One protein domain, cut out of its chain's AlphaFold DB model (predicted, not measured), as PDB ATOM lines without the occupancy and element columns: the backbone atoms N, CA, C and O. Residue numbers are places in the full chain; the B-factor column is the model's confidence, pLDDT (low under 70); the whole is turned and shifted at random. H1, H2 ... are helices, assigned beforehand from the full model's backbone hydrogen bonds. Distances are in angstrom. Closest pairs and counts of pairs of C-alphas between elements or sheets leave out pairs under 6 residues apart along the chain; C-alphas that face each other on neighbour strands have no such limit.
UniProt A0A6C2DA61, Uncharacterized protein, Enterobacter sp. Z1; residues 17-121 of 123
ATOM      1  N   LYS A  17     -17.701 -27.793  39.452       90.94
ATOM      2  CA  LYS A  17     -17.233 -28.950  38.679       90.94
ATOM      3  C   LYS A  17     -17.211 -30.219  39.528       90.94
ATOM      4  O   LYS A  17     -17.731 -31.247  39.101       90.94
ATOM      5  N   VAL A  18     -16.685 -30.123  40.753       93.06
ATOM      6  CA  VAL A  18     -16.747 -31.207  41.741       93.06
ATOM      7  C   VAL A  18     -18.202 -31.574  42.011       93.06
ATOM      8  O   VAL A  18     -18.572 -32.735  41.867       93.06
ATOM      9  N   LYS A  19     -19.056 -30.595  42.335       93.38
ATOM     10  CA  LYS A  19     -20.466 -30.881  42.638       93.38
ATOM     11  C   LYS A  19     -21.173 -31.591  41.490       93.38
ATOM     12  O   LYS A  19     -21.884 -32.565  41.735       93.38
ATOM     13  N   SER A  20     -20.959 -31.128  40.262       91.88
ATOM     14  CA  SER A  20     -21.550 -31.704  39.055       91.88
ATOM     15  C   SER A  20     -21.138 -33.167  38.867       91.88
ATOM     16  O   SER A  20     -21.995 -34.049  38.859       91.88
ATOM     17  N   GLU A  21     -19.833 -33.456  38.806       92.75
ATOM     18  CA  GLU A  21     -19.349 -34.816  38.528       92.75
ATOM     19  C   GLU A  21     -19.685 -35.808  39.643       92.75
ATOM     20  O   GLU A  21     -20.120 -36.927  39.371       92.75
ATOM     21  N   VAL A  22     -19.539 -35.397  40.905       94.38
ATOM     22  CA  VAL A  22     -19.859 -36.261  42.045       94.38
ATOM     23  C   VAL A  22     -21.366 -36.538  42.100       94.38
ATOM     24  O   VAL A  22     -21.767 -37.672  42.358       94.38
ATOM     25  N   THR A  23     -22.214 -35.544  41.808       93.69
ATOM     26  CA  THR A  23     -23.675 -35.738  41.778       93.69
ATOM     27  C   THR A  23     -24.081 -36.741  40.701       93.69
ATOM     28  O   THR A  23     -24.951 -37.572  40.957       93.69
ATOM     29  N   VAL A  24     -23.442 -36.710  39.526       92.38
ATOM     30  CA  VAL A  24     -23.693 -37.686  38.452       92.38
ATOM     31  C   VAL A  24     -23.343 -39.102  38.910       92.38
ATOM     32  O   VAL A  24     -24.174 -39.999  38.782       92.38
ATOM     33  N   VAL A  25     -22.162 -39.303  39.501       94.06
ATOM     34  CA  VAL A  25     -21.748 -40.632  39.981       94.06
ATOM     35  C   VAL A  25     -22.633 -41.127  41.121       94.06
ATOM     36  O   VAL A  25     -23.041 -42.284  41.114       94.06
ATOM     37  N   ALA A  26     -22.968 -40.264  42.082       94.38
ATOM     38  CA  ALA A  26     -23.841 -40.634  43.191       94.38
ATOM     39  C   ALA A  26     -25.256 -40.989  42.716       94.38
ATOM     40  O   ALA A  26     -25.849 -41.935  43.227       94.38
ATOM     41  N   ALA A  27     -25.790 -40.264  41.727       92.44
ATOM     42  CA  ALA A  27     -27.077 -40.589  41.124       92.44
ATOM     43  C   ALA A  27     -27.035 -41.925  40.370       92.44
ATOM     44  O   ALA A  27     -27.962 -42.715  40.510       92.44
ATOM     45  N   TRP A  28     -25.964 -42.188  39.614       94.25
ATOM     46  CA  TRP A  28     -25.794 -43.452  38.897       94.25
ATOM     47  C   TRP A  28     -25.670 -44.642  39.855       94.25
ATOM     48  O   TRP A  28     -26.398 -45.617  39.706       94.25
ATOM     49  N   LEU A  29     -24.810 -44.548  40.877       93.19
ATOM     50  CA  LEU A  29     -24.671 -45.603  41.885       93.19
ATOM     51  C   LEU A  29     -26.016 -45.886  42.556       93.19
ATOM     52  O   LEU A  29     -26.452 -47.032  42.608       93.19
ATOM     53  N   ASP A  30     -26.694 -44.849  43.038       91.75
ATOM     54  CA  ASP A  30     -27.982 -45.015  43.699       91.75
ATOM     55  C   ASP A  30     -29.037 -45.670  42.791       91.75
ATOM     56  O   ASP A  30     -29.772 -46.542  43.259       91.75
ATOM     57  N   ASP A  31     -29.089 -45.304  41.508       92.19
ATOM     58  CA  ASP A  31     -30.010 -45.901  40.537       92.19
ATOM     59  C   ASP A  31     -29.717 -47.392  40.314       92.19
ATOM     60  O   ASP A  31     -30.633 -48.216  40.359       92.19
ATOM     61  N   GLU A  32     -28.444 -47.768  40.165       94.25
ATOM     62  CA  GLU A  32     -28.034 -49.163  39.954       94.25
ATOM     63  C   GLU A  32     -28.303 -50.044  41.194       94.25
ATOM     64  O   GLU A  32     -28.764 -51.185  41.066       94.25
ATOM     65  N   TYR A  33     -28.086 -49.518  42.406       91.50
ATOM     66  CA  TYR A  33     -28.421 -50.222  43.652       91.50
ATOM     67  C   TYR A  33     -29.940 -50.295  43.885       91.50
ATOM     68  O   TYR A  33     -30.465 -51.359  44.226       91.50
ATOM     69  N   THR A  34     -30.675 -49.200  43.669       91.62
ATOM     70  CA  THR A  34     -32.137 -49.151  43.869       91.62
ATOM     71  C   THR A  34     -32.869 -50.042  42.867       91.62
ATOM     72  O   THR A  34     -33.824 -50.733  43.231       91.62
ATOM     73  N   SER A  35     -32.382 -50.095  41.626       92.81
ATOM     74  CA  SER A  35     -32.895 -50.971  40.567       92.81
ATOM     75  C   SER A  35     -32.518 -52.443  40.759       92.81
ATOM     76  O   SER A  35     -32.967 -53.288  39.986       92.81
ATOM     77  N   ARG A  36     -31.734 -52.776  41.799       92.44
ATOM     78  CA  ARG A  36     -31.213 -54.126  42.078       92.44
ATOM     79  C   ARG A  36     -30.376 -54.706  40.935       92.44
ATOM     80  O   ARG A  36     -30.315 -55.923  40.780       92.44
ATOM     81  N   ASN A  37     -29.720 -53.845  40.163       93.44
ATOM     82  CA  ASN A  37     -28.712 -54.265  39.194       93.44
ATOM     83  C   ASN A  37     -27.416 -54.670  39.902       93.44
ATOM     84  O   ASN A  37     -26.761 -55.621  39.490       93.44
ATOM     85  N   ILE A  38     -27.074 -53.971  40.990       94.19
ATOM     86  CA  ILE A  38     -25.934 -54.295  41.848       94.19
ATOM     87  C   ILE A  38     -26.453 -54.946  43.130       94.19
ATOM     88  O   ILE A  38     -27.017 -54.273  43.996       94.19
ATOM     89  N   ILE A  39     -26.261 -56.260  43.255       93.56
ATOM     90  CA  ILE A  39     -26.588 -57.028  44.471       93.56
ATOM     91  C   ILE A  39     -25.373 -57.762  45.053       93.56
ATOM     92  O   ILE A  39     -25.447 -58.298  46.158       93.56
ATOM     93  N   SER A  40     -24.253 -57.766  44.328       93.25
ATOM     94  CA  SER A  40     -22.988 -58.386  44.712       93.25
ATOM     95  C   SER A  40     -21.783 -57.532  44.291       93.25
ATOM     96  O   SER A  40     -21.908 -56.583  43.515       93.25
ATOM     97  N   ASP A  41     -20.600 -57.881  44.804       91.62
ATOM     98  CA  ASP A  41     -19.331 -57.245  44.416       91.62
ATOM     99  C   ASP A  41     -18.978 -57.500  42.938       91.62
ATOM    100  O   ASP A  41     -18.436 -56.627  42.260       91.62
ATOM    101  N   ASP A  42     -19.342 -58.670  42.406       94.06
ATOM    102  CA  ASP A  42     -19.128 -58.999  40.995       94.06
ATOM    103  C   ASP A  42     -20.031 -58.154  40.083       94.06
ATOM    104  O   ASP A  42     -19.559 -57.628  39.070       94.06
ATOM    105  N   ASP A  43     -21.292 -57.935  40.477       94.88
ATOM    106  CA  ASP A  43     -22.188 -57.020  39.760       94.88
ATOM    107  C   ASP A  43     -21.637 -55.594  39.790       94.88
ATOM    108  O   ASP A  43     -21.565 -54.937  38.753       94.88
ATOM    109  N   LEU A  44     -21.187 -55.119  40.959       94.88
ATOM    110  CA  LEU A  44     -20.588 -53.791  41.095       94.88
ATOM    111  C   LEU A  44     -19.437 -53.612  40.103       94.88
ATOM    112  O   LEU A  44     -19.429 -52.646  39.339       94.88
ATOM    113  N   LYS A  45     -18.491 -54.556  40.069       94.88
ATOM    114  CA  LYS A  45     -17.352 -54.509  39.144       94.88
ATOM    115  C   LYS A  45     -17.800 -54.503  37.689       94.88
ATOM    116  O   LYS A  45     -17.289 -53.699  36.910       94.88
ATOM    117  N   TYR A  46     -18.756 -55.356  37.324       95.19
ATOM    118  CA  TYR A  46     -19.274 -55.439  35.960       95.19
ATOM    119  C   TYR A  46     -19.946 -54.131  35.513       95.19
ATOM    120  O   TYR A  46     -19.611 -53.583  34.459       95.19
ATOM    121  N   TYR A  47     -20.861 -53.598  36.324       95.25
ATOM    122  CA  TYR A  47     -21.605 -52.383  35.994       95.25
ATOM    123  C   TYR A  47     -20.711 -51.141  35.997       95.25
ATOM    124  O   TYR A  47     -20.822 -50.315  35.090       95.25
ATOM    125  N   VAL A  48     -19.779 -51.037  36.949       94.56
ATOM    126  CA  VAL A  48     -18.798 -49.944  36.987       94.56
ATOM    127  C   VAL A  48     -17.883 -49.983  35.769       94.56
ATOM    128  O   VAL A  48     -17.658 -48.944  35.156       94.56
ATOM    129  N   MET A  49     -17.381 -51.156  35.374       93.38
ATOM    130  CA  MET A  49     -16.528 -51.279  34.187       93.38
ATOM    131  C   MET A  49     -17.270 -50.831  32.921       93.38
ATOM    132  O   MET A  49     -16.735 -50.049  32.138       93.38
ATOM    133  N   ARG A  50     -18.540 -51.225  32.777       93.19
ATOM    134  CA  ARG A  50     -19.399 -50.788  31.670       93.19
ATOM    135  C   ARG A  50     -19.604 -49.271  31.654       93.19
ATOM    136  O   ARG A  50     -19.668 -48.676  30.582       93.19
ATOM    137  N   GLU A  51     -19.731 -48.640  32.819       92.19
ATOM    138  CA  GLU A  51     -19.868 -47.184  32.919       92.19
ATOM    139  C   GLU A  51     -18.550 -46.459  32.614       92.19
ATOM    140  O   GLU A  51     -18.538 -45.475  31.874       92.19
ATOM    141  N   LEU A  52     -17.422 -46.989  33.094       90.69
ATOM    142  CA  LEU A  52     -16.086 -46.495  32.756       90.69
ATOM    143  C   LEU A  52     -15.813 -46.570  31.248       90.69
ATOM    144  O   LEU A  52     -15.242 -45.629  30.695       90.69
ATOM    145  N   ASP A  53     -16.252 -47.639  30.580       88.81
ATOM    146  CA  ASP A  53     -16.150 -47.770  29.126       88.81
ATOM    147  C   ASP A  53     -16.948 -46.665  28.424       88.81
ATOM    148  O   ASP A  53     -16.407 -45.971  27.564       88.81
ATOM    149  N   LYS A  54     -18.204 -46.411  28.826       86.88
ATOM    150  CA  LYS A  54     -19.004 -45.306  28.261       86.88
ATOM    151  C   LYS A  54     -18.317 -43.955  28.428       86.88
ATOM    152  O   LYS A  54     -18.308 -43.167  27.485       86.88
ATOM    153  N   ILE A  55     -17.730 -43.702  29.599       83.69
ATOM    154  CA  ILE A  55     -16.976 -42.473  29.867       83.69
ATOM    155  C   ILE A  55     -15.786 -42.365  28.909       83.69
ATOM    156  O   ILE A  55     -15.597 -41.311  28.304       83.69
ATOM    157  N   ALA A  56     -15.028 -43.449  28.713       78.69
ATOM    158  CA  ALA A  56     -13.904 -43.483  27.776       78.69
ATOM    159  C   ALA A  56     -14.328 -43.262  26.311       78.69
ATOM    160  O   ALA A  56     -13.562 -42.693  25.534       78.69
ATOM    161  N   PHE A  57     -15.542 -43.682  25.937       70.25
ATOM    162  CA  PHE A  57     -16.114 -43.466  24.603       70.25
ATOM    163  C   PHE A  57     -16.783 -42.090  24.420       70.25
ATOM    164  O   PHE A  57     -17.017 -41.679  23.281       70.25
ATOM    165  N   SER A  58     -17.101 -41.370  25.499       70.06
ATOM    166  CA  SER A  58     -17.757 -40.057  25.449       70.06
ATOM    167  C   SER A  58     -16.765 -38.903  25.208       70.06
ATOM    168  O   SER A  58     -15.627 -38.931  25.669       70.06
ATOM    169  N   ALA A  59     -17.180 -37.890  24.437       55.59
ATOM    170  CA  ALA A  59     -16.326 -36.783  23.993       55.59
ATOM    171  C   ALA A  59     -15.902 -35.819  25.125       55.59
ATOM    172  O   ALA A  59     -16.594 -35.664  26.126       55.59
ATOM    173  N   MET A  60     -14.760 -35.148  24.919       55.91
ATOM    174  CA  MET A  60     -14.088 -34.240  25.861       55.91
ATOM    175  C   MET A  60     -14.925 -33.011  26.279       55.91
ATOM    176  O   MET A  60     -15.626 -32.446  25.437       55.91
ATOM    177  N   PRO A  61     -14.754 -32.505  27.520       63.28
ATOM    178  CA  PRO A  61     -13.793 -32.963  28.532       63.28
ATOM    179  C   PRO A  61     -14.285 -34.189  29.317       63.28
ATOM    180  O   PRO A  61     -15.452 -34.272  29.688       63.28
ATOM    181  N   ALA A  62     -13.376 -35.132  29.585       69.12
ATOM    182  CA  ALA A  62     -13.694 -36.341  30.339       69.12
ATOM    183  C   ALA A  62     -13.951 -36.012  31.828       69.12
ATOM    184  O   ALA A  62     -13.218 -35.201  32.404       69.12
ATOM    185  N   PRO A  63     -14.951 -36.637  32.477       77.81
ATOM    186  CA  PRO A  63     -15.215 -36.462  33.903       77.81
ATOM    187  C   PRO A  63     -14.156 -37.188  34.748       77.81
ATOM    188  O   PRO A  63     -14.336 -38.340  35.153       77.81
ATOM    189  N   HIS A  64     -13.013 -36.541  34.984       87.81
ATOM    190  CA  HIS A  64     -11.863 -37.153  35.657       87.81
ATOM    191  C   HIS A  64     -12.139 -37.504  37.126       87.81
ATOM    192  O   HIS A  64     -11.688 -38.549  37.611       87.81
ATOM    193  N   LEU A  65     -12.899 -36.671  37.844       92.62
ATOM    194  CA  LEU A  65     -13.254 -36.944  39.235       92.62
ATOM    195  C   LEU A  65     -14.332 -38.025  39.310       92.62
ATOM    196  O   LEU A  65     -14.212 -38.953  40.111       92.62
ATOM    197  N   GLY A  66     -15.334 -37.956  38.433       92.62
ATOM    198  CA  GLY A  66     -16.362 -38.992  38.342       92.62
ATOM    199  C   GLY A  66     -15.767 -40.373  38.037       92.62
ATOM    200  O   GLY A  66     -16.047 -41.353  38.730       92.62
ATOM    201  N   ARG A  67     -14.844 -40.439  37.071       93.00
ATOM    202  CA  ARG A  67     -14.081 -41.652  36.743       93.00
ATOM    203  C   ARG A  67     -13.282 -42.175  37.941       93.00
ATOM    204  O   ARG A  67     -13.260 -43.380  38.185       93.00
ATOM    205  N   THR A  68     -12.648 -41.282  38.699       94.38
ATOM    206  CA  THR A  68     -11.880 -41.644  39.901       94.38
ATOM    207  C   THR A  68     -12.776 -42.266  40.973       94.38
ATOM    208  O   THR A  68     -12.426 -43.314  41.514       94.38
ATOM    209  N   LEU A  69     -13.953 -41.690  41.229       95.69
ATOM    210  CA  LEU A  69     -14.927 -42.238  42.181       95.69
ATOM    211  C   LEU A  69     -15.458 -43.611  41.754       95.69
ATOM    212  O   LEU A  69     -15.586 -44.507  42.586       95.69
ATOM    213  N   LEU A  70     -15.710 -43.809  40.459       94.88
ATOM    214  CA  LEU A  70     -16.092 -45.115  39.921       94.88
ATOM    215  C   LEU A  70     -14.974 -46.149  40.103       94.88
ATOM    216  O   LEU A  70     -15.234 -47.259  40.556       94.88
ATOM    217  N   LEU A  71     -13.714 -45.791  39.842       95.00
ATOM    218  CA  LEU A  71     -12.580 -46.677  40.126       95.00
ATOM    219  C   LEU A  71     -12.446 -46.980  41.625       95.00
ATOM    220  O   LEU A  71     -12.151 -48.113  41.996       95.00
ATOM    221  N   MET A  72     -12.690 -46.003  42.499       95.56
ATOM    222  CA  MET A  72     -12.734 -46.252  43.941       95.56
ATOM    223  C   MET A  72     -13.844 -47.241  44.306       95.56
ATOM    224  O   MET A  72     -13.596 -48.148  45.099       95.56
ATOM    225  N   ALA A  73     -15.029 -47.127  43.702       95.00
ATOM    226  CA  ALA A  73     -16.101 -48.109  43.869       95.00
ATOM    227  C   ALA A  73     -15.662 -49.508  43.403       95.00
ATOM    228  O   ALA A  73     -15.816 -50.470  44.149       95.00
ATOM    229  N   PHE A  74     -15.038 -49.605  42.225       94.50
ATOM    230  CA  PHE A  74     -14.530 -50.859  41.655       94.50
ATOM    231  C   PHE A  74     -13.539 -51.584  42.579       94.50
ATOM    232  O   PHE A  74     -13.567 -52.807  42.694       94.50
ATOM    233  N   TYR A  75     -12.660 -50.833  43.245       93.19
ATOM    234  CA  TYR A  75     -11.660 -51.377  44.168       93.19
ATOM    235  C   TYR A  75     -12.159 -51.520  45.617       93.19
ATOM    236  O   TYR A  75     -11.366 -51.844  46.502       93.19
ATOM    237  N   GLY A  76     -13.444 -51.263  45.890       92.19
ATOM    238  CA  GLY A  76     -13.998 -51.322  47.247       92.19
ATOM    239  C   GLY A  76     -13.405 -50.271  48.196       92.19
ATOM    240  O   GLY A  76     -13.309 -50.494  49.403       92.19
ATOM    241  N   LEU A  77     -12.964 -49.134  47.655       94.00
ATOM    242  CA  LEU A  77     -12.309 -48.059  48.403       94.00
ATOM    243  C   LEU A  77     -13.292 -47.082  49.044       94.00
ATOM    244  O   LEU A  77     -12.900 -46.378  49.976       94.00
ATOM    245  N   LEU A  78     -14.550 -47.072  48.595       93.25
ATOM    246  CA  LEU A  78     -15.586 -46.228  49.184       93.25
ATOM    247  C   LEU A  78     -15.801 -46.546  50.669       93.25
ATOM    248  O   LEU A  78     -15.618 -47.678  51.138       93.25
ATOM    249  N   LYS A  79     -16.229 -45.540  51.429       91.81
ATOM    250  CA  LYS A  79     -16.604 -45.695  52.836       91.81
ATOM    251  C   LYS A  79     -17.798 -46.630  53.003       91.81
ATOM    252  O   LYS A  79     -17.799 -47.444  53.928       91.81
ATOM    253  N   GLN A  80     -18.792 -46.514  52.124       89.56
ATOM    254  CA  GLN A  80     -19.984 -47.359  52.090       89.56
ATOM    255  C   GLN A  80     -20.364 -47.691  50.637       89.56
ATOM    256  O   GLN A  80     -20.280 -46.817  49.775       89.56
ATOM    257  N   PRO A  81     -20.802 -48.928  50.339       86.19
ATOM    258  CA  PRO A  81     -21.300 -49.274  49.011       86.19
ATOM    259  C   PRO A  81     -22.504 -48.412  48.605       86.19
ATOM    260  O   PRO A  81     -23.412 -48.196  49.404       86.19
ATOM    261  N   GLY A  82     -22.506 -47.924  47.362       84.69
ATOM    262  CA  GLY A  82     -23.626 -47.173  46.778       84.69
ATOM    263  C   GLY A  82     -23.796 -45.732  47.275       84.69
ATOM    264  O   GLY A  82     -24.654 -45.018  46.763       84.69
ATOM    265  N   VAL A  83     -22.976 -45.277  48.227       89.75
ATOM    266  CA  VAL A  83     -23.053 -43.930  48.807       89.75
ATOM    267  C   VAL A  83     -21.707 -43.236  48.663       89.75
ATOM    268  O   VAL A  83     -20.676 -43.785  49.042       89.75
ATOM    269  N   ILE A  84     -21.724 -42.006  48.147       93.56
ATOM    270  CA  ILE A  84     -20.541 -41.146  48.077       93.56
ATOM    271  C   ILE A  84     -20.554 -40.179  49.260       93.56
ATOM    272  O   ILE A  84     -21.446 -39.339  49.382       93.56
ATOM    273  N   SER A  85     -19.564 -40.307  50.139       93.38
ATOM    274  CA  SER A  85     -19.380 -39.438  51.300       93.38
ATOM    275  C   SER A  85     -18.374 -38.315  51.034       93.38
ATOM    276  O   SER A  85     -17.661 -38.316  50.035       93.38
ATOM    277  N   PHE A  86     -18.296 -37.356  51.961       93.62
ATOM    278  CA  PHE A  86     -17.260 -36.321  51.951       93.62
ATOM    279  C   PHE A  86     -15.844 -36.916  51.860       93.62
ATOM    280  O   PHE A  86     -15.050 -36.484  51.028       93.62
ATOM    281  N   ASP A  87     -15.559 -37.939  52.672       94.12
ATOM    282  CA  ASP A  87     -14.245 -38.589  52.729       94.12
ATOM    283  C   ASP A  87     -13.870 -39.204  51.375       94.12
ATOM    284  O   ASP A  87     -12.733 -39.069  50.930       94.12
ATOM    285  N   ASP A  88     -14.842 -39.815  50.687       95.06
ATOM    286  CA  ASP A  88     -14.634 -40.413  49.364       95.06
ATOM    287  C   ASP A  88     -14.281 -39.350  48.315       95.06
ATOM    288  O   ASP A  88     -13.444 -39.590  47.445       95.06
ATOM    289  N   ILE A  89     -14.891 -38.162  48.399       94.88
ATOM    290  CA  ILE A  89     -14.610 -37.039  47.494       94.88
ATOM    291  C   ILE A  89     -13.198 -36.501  47.739       94.88
ATOM    292  O   ILE A  89     -12.460 -36.276  46.779       94.88
ATOM    293  N   GLU A  90     -12.804 -36.308  48.997       95.12
ATOM    294  CA  GLU A  90     -11.452 -35.846  49.338       95.12
ATOM    295  C   GLU A  90     -10.384 -36.867  48.932       95.12
ATOM    296  O   GLU A  90      -9.384 -36.495  48.313       95.12
ATOM    297  N   ASP A  91     -10.613 -38.155  49.200       94.62
ATOM    298  CA  ASP A  91      -9.726 -39.240  48.775       94.62
ATOM    299  C   ASP A  91      -9.614 -39.293  47.240       94.62
ATOM    300  O   ASP A  91      -8.507 -39.385  46.705       94.62
ATOM    301  N   ALA A  92     -10.725 -39.142  46.512       94.88
ATOM    302  CA  ALA A  92     -10.724 -39.079  45.051       94.88
ATOM    303  C   ALA A  92      -9.940 -37.867  44.518       94.88
ATOM    304  O   ALA A  92      -9.113 -38.008  43.615       94.88
ATOM    305  N   ARG A  93     -10.142 -36.678  45.097       93.94
ATOM    306  CA  ARG A  93      -9.383 -35.464  44.743       93.94
ATOM    307  C   ARG A  93      -7.890 -35.636  45.012       93.94
ATOM    308  O   ARG A  93      -7.065 -35.220  44.196       93.94
ATOM    309  N   TRP A  94      -7.537 -36.286  46.122       93.94
ATOM    310  CA  TRP A  94      -6.151 -36.599  46.462       93.94
ATOM    311  C   TRP A  94      -5.513 -37.596  45.488       93.94
ATOM    312  O   TRP A  94      -4.332 -37.460  45.157       93.94
ATOM    313  N   LEU A  95      -6.262 -38.606  45.034       92.88
ATOM    314  CA  LEU A  95      -5.800 -39.585  44.045       92.88
ATOM    315  C   LEU A  95      -5.601 -38.950  42.665       92.88
ATOM    316  O   LEU A  95      -4.624 -39.266  41.981       92.88
ATOM    317  N   LEU A  96      -6.512 -38.059  42.275       91.25
ATOM    318  CA  LEU A  96      -6.518 -37.423  40.962       91.25
ATOM    319  C   LEU A  96      -5.411 -36.365  40.807       91.25
ATOM    320  O   LEU A  96      -4.808 -36.284  39.740       91.25
ATOM    321  N   GLU A  97      -5.118 -35.588  41.857       87.88
ATOM    322  CA  GLU A  97      -4.117 -34.500  41.848       87.88
ATOM    323  C   GLU A  97      -4.300 -33.511  40.682       87.88
ATOM    324  O   GLU A  97      -3.352 -33.183  39.969       87.88
ATOM    325  N   ASN A  98      -5.532 -33.046  40.468       87.62
ATOM    326  CA  ASN A  98      -5.858 -32.084  39.416       87.62
ATOM    327  C   ASN A  98      -6.350 -30.764  40.035       87.62
ATOM    328  O   ASN A  98      -7.319 -30.740  40.796       87.62
ATOM    329  N   GLU A  99      -5.676 -29.662  39.689       86.44
ATOM    330  CA  GLU A  99      -5.947 -28.311  40.199       86.44
ATOM    331  C   GLU A  99      -7.381 -27.842  39.944       86.44
ATOM    332  O   GLU A  99      -7.947 -27.128  40.768       86.44
ATOM    333  N   GLU A 100      -8.005 -28.292  38.855       86.81
ATOM    334  CA  GLU A 100      -9.363 -27.896  38.481       86.81
ATOM    335  C   GLU A 100     -10.413 -28.331  39.513       86.81
ATOM    336  O   GLU A 100     -11.414 -27.649  39.741       86.81
ATOM    337  N   TYR A 101     -10.166 -29.451  40.187       86.62
ATOM    338  CA  TYR A 101     -11.006 -29.953  41.274       86.62
ATOM    339  C   TYR A 101     -10.471 -29.516  42.644       86.62
ATOM    340  O   TYR A 101     -11.147 -29.684  43.660       86.62
ATOM    341  N   GLY A 102      -9.262 -28.948  42.687       83.50
ATOM    342  CA  GLY A 102      -8.420 -28.797  43.869       83.50
ATOM    343  C   GLY A 102      -7.971 -30.149  44.437       83.50
ATOM    344  O   GLY A 102      -8.661 -31.157  44.292       83.50
ATOM    345  N   PHE A 103      -6.826 -30.165  45.115       80.31
ATOM    346  CA  PHE A 103      -6.267 -31.373  45.720       80.31
ATOM    347  C   PHE A 103      -5.961 -31.122  47.206       80.31
ATOM    348  O   PHE A 103      -5.290 -30.140  47.534       80.31
ATOM    349  N   PRO A 104      -6.464 -31.957  48.130       87.50
ATOM    350  CA  PRO A 104      -6.090 -31.857  49.535       87.50
ATOM    351  C   PRO A 104      -4.636 -32.306  49.738       87.50
ATOM    352  O   PRO A 104      -4.090 -33.087  48.959       87.50
ATOM    353  N   ALA A 105      -3.996 -31.822  50.807       86.12
ATOM    354  CA  ALA A 105      -2.593 -32.137  51.104       86.12
ATOM    355  C   ALA A 105      -2.365 -33.623  51.451       86.12
ATOM    356  O   ALA A 105      -1.280 -34.165  51.234       86.12
ATOM    357  N   SER A 106      -3.390 -34.292  51.978       87.75
ATOM    358  CA  SER A 106      -3.355 -35.681  52.433       87.75
ATOM    359  C   SER A 106      -4.709 -36.351  52.208       87.75
ATOM    360  O   SER A 106      -5.725 -35.658  52.287       87.75
ATOM    361  N   PRO A 107      -4.748 -37.676  51.985       91.81
ATOM    362  CA  PRO A 107      -6.006 -38.400  51.915       91.81
ATOM    363  C   PRO A 107      -6.620 -38.521  53.313       91.81
ATOM    364  O   PRO A 107      -5.909 -38.497  54.321       91.81
ATOM    365  N   VAL A 108      -7.932 -38.705  53.365       91.88
ATOM    366  CA  VAL A 108      -8.672 -38.999  54.595       91.88
ATOM    367  C   VAL A 108      -8.394 -40.435  55.046       91.88
ATOM    368  O   VAL A 108      -8.226 -40.675  56.242       91.88
ATOM    369  N   ASN A 109      -8.264 -41.384  54.107       89.88
ATOM    370  CA  ASN A 109      -8.025 -42.805  54.405       89.88
ATOM    371  C   ASN A 109      -6.705 -43.348  53.808       89.88
ATOM    372  O   ASN A 109      -6.732 -44.227  52.939       89.88
ATOM    373  N   PRO A 110      -5.524 -42.909  54.287       88.88
ATOM    374  CA  PRO A 110      -4.226 -43.290  53.710       88.88
ATOM    375  C   PRO A 110      -3.985 -44.807  53.676       88.88
ATOM    376  O   PRO A 110      -3.472 -45.331  52.689       88.88
ATOM    377  N   GLU A 111      -4.401 -45.534  54.715       89.12
ATOM    378  CA  GLU A 111      -4.187 -46.983  54.812       89.12
ATOM    379  C   GLU A 111      -4.942 -47.779  53.744       89.12
ATOM    380  O   GLU A 111      -4.422 -48.774  53.239       89.12
ATOM    381  N   LYS A 112      -6.148 -47.337  53.360       87.56
ATOM    382  CA  LYS A 112      -6.915 -47.982  52.284       87.56
ATOM    383  C   LYS A 112      -6.270 -47.741  50.921       87.56
ATOM    384  O   LYS A 112      -6.287 -48.626  50.072       87.56
ATOM    385  N   LEU A 113      -5.676 -46.565  50.727       89.44
ATOM    386  CA  LEU A 113      -5.113 -46.136  49.447       89.44
ATOM    387  C   LEU A 113      -3.666 -46.591  49.225       89.44
ATOM    388  O   LEU A 113      -3.209 -46.603  48.086       89.44
ATOM    389  N   ARG A 114      -2.944 -47.009  50.274       87.88
ATOM    390  CA  ARG A 114      -1.505 -47.339  50.209       87.88
ATOM    391  C   ARG A 114      -1.128 -48.366  49.134       87.88
ATOM    392  O   ARG A 114      -0.027 -48.319  48.599       87.88
ATOM    393  N   ASN A 115      -2.041 -49.288  48.821       88.00
ATOM    394  CA  ASN A 115      -1.825 -50.360  47.849       88.00
ATOM    395  C   ASN A 115      -2.250 -49.982  46.418       88.00
ATOM    396  O   ASN A 115      -2.092 -50.796  45.510       88.00
ATOM    397  N   TYR A 116      -2.789 -48.779  46.209       88.25
ATOM    398  CA  TYR A 116      -3.375 -48.339  44.945       88.25
ATOM    399  C   TYR A 116      -2.593 -47.141  44.389       88.25
ATOM    400  O   TYR A 116      -2.754 -46.014  44.862       88.25
ATOM    401  N   PRO A 117      -1.728 -47.349  43.380       87.81
ATOM    402  CA  PRO A 117      -0.956 -46.272  42.774       87.81
ATOM    403  C   PRO A 117      -1.854 -45.174  42.189       87.81
ATOM    404  O   PRO A 117      -2.742 -45.458  41.384       87.81
ATOM    405  N   LYS A 118      -1.559 -43.899  42.489       87.69
ATOM    406  CA  LYS A 118      -2.290 -42.744  41.922       87.69
ATOM    407  C   LYS A 118      -2.368 -42.773  40.391       87.69
ATOM    408  O   LYS A 118      -3.357 -42.348  39.804       87.69
ATOM    409  N   SER A 119      -1.351 -43.328  39.725       87.19
ATOM    410  CA  SER A 119      -1.307 -43.492  38.265       87.19
ATOM    411  C   SER A 119      -2.487 -44.278  37.681       87.19
ATOM    412  O   SER A 119      -2.759 -44.148  36.492       87.19
ATOM    413  N   TRP A 120      -3.188 -45.091  38.479       87.50
ATOM    414  CA  TRP A 120      -4.392 -45.802  38.033       87.50
ATOM    415  C   TRP A 120      -5.596 -44.864  37.846       87.50
ATOM    416  O   TRP A 120      -6.462 -45.131  37.012       87.50
ATOM    417  N   PHE A 121      -5.620 -43.740  38.569       86.94
ATOM    418  CA  PHE A 121      -6.743 -42.802  38.619       86.94
ATOM    419  C   PHE A 121      -6.556 -41.580  37.709       86.94
ATOM    420  O   PHE A 121      -7.533 -41.033  37.220       86.94
TER     421      PHE A 121
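AT A GLANCE: This is residues 17 to 121 of the 123 residues of an uncharacterized protein of Enterobacter sp. Z1 (UniProt A0A6C2DA61). Three helices, H1, H2 and H3, make an up-and-down bundle, each running against the one before it. H3 is in the middle of the domain, with H1 and H2 packed on it, and H4 crosses it steeply. The printed part has 105 residues with five named helices, H1 to H5 along the chain, and no named strand; the class is all helix. It is compact and rounded, with a radius of gyration of the C-alphas of 13.0 A and spans of 37 by 33 by 22 A.

HOW THE PARTS SIT: Start with H1, residues 17 to 34, which with residues 18 to 25 alone touches the hub H3, residues 64 to 74, at a shallow tilt of 31 degrees, the same way; the C-alphas of Glu 21 and Gly 66 are closest, 5.1 A apart. H2, residues 41 to 57, is near H1 and forms a helical hairpin with H3: they touch at a shallow tilt of 21 degrees, opposite ways, closest at the C-alphas of Lys 45 and Phe 74, 5.3 A apart. H4, residues 86 to 96, touches H3 at 69 degrees, a steep tilt only just short of about perpendicular, with the C-alphas of Thr 68 and Ala 92 closest, 5.9 A apart. H5, residues 110 to 113, touches no helix. In H1, H2, H3 and H4 every O i to N i+4 pair is within hydrogen-bond range; H5 is too short for such a pair.

IN THESE COORDINATES: Find C-alpha 17 at (-17.233, -28.950, 38.679); from there H1 runs 25.6 A to C-alpha 34. H2 measures 24.3 A, H3 15.2 A and H4 15.4 A. H5 ends at C-alpha 113, (-5.113, -46.136, 49.447).

THE WHOLE: The farthest C-alphas, of Arg 36 and Ala 105, are 37.2 A apart. The printed part has no cut. The links H3 to H4 and H4 to H5 are long. Residues 57 to 62 stand free, and residues 59 to 62 have pLDDT under 70.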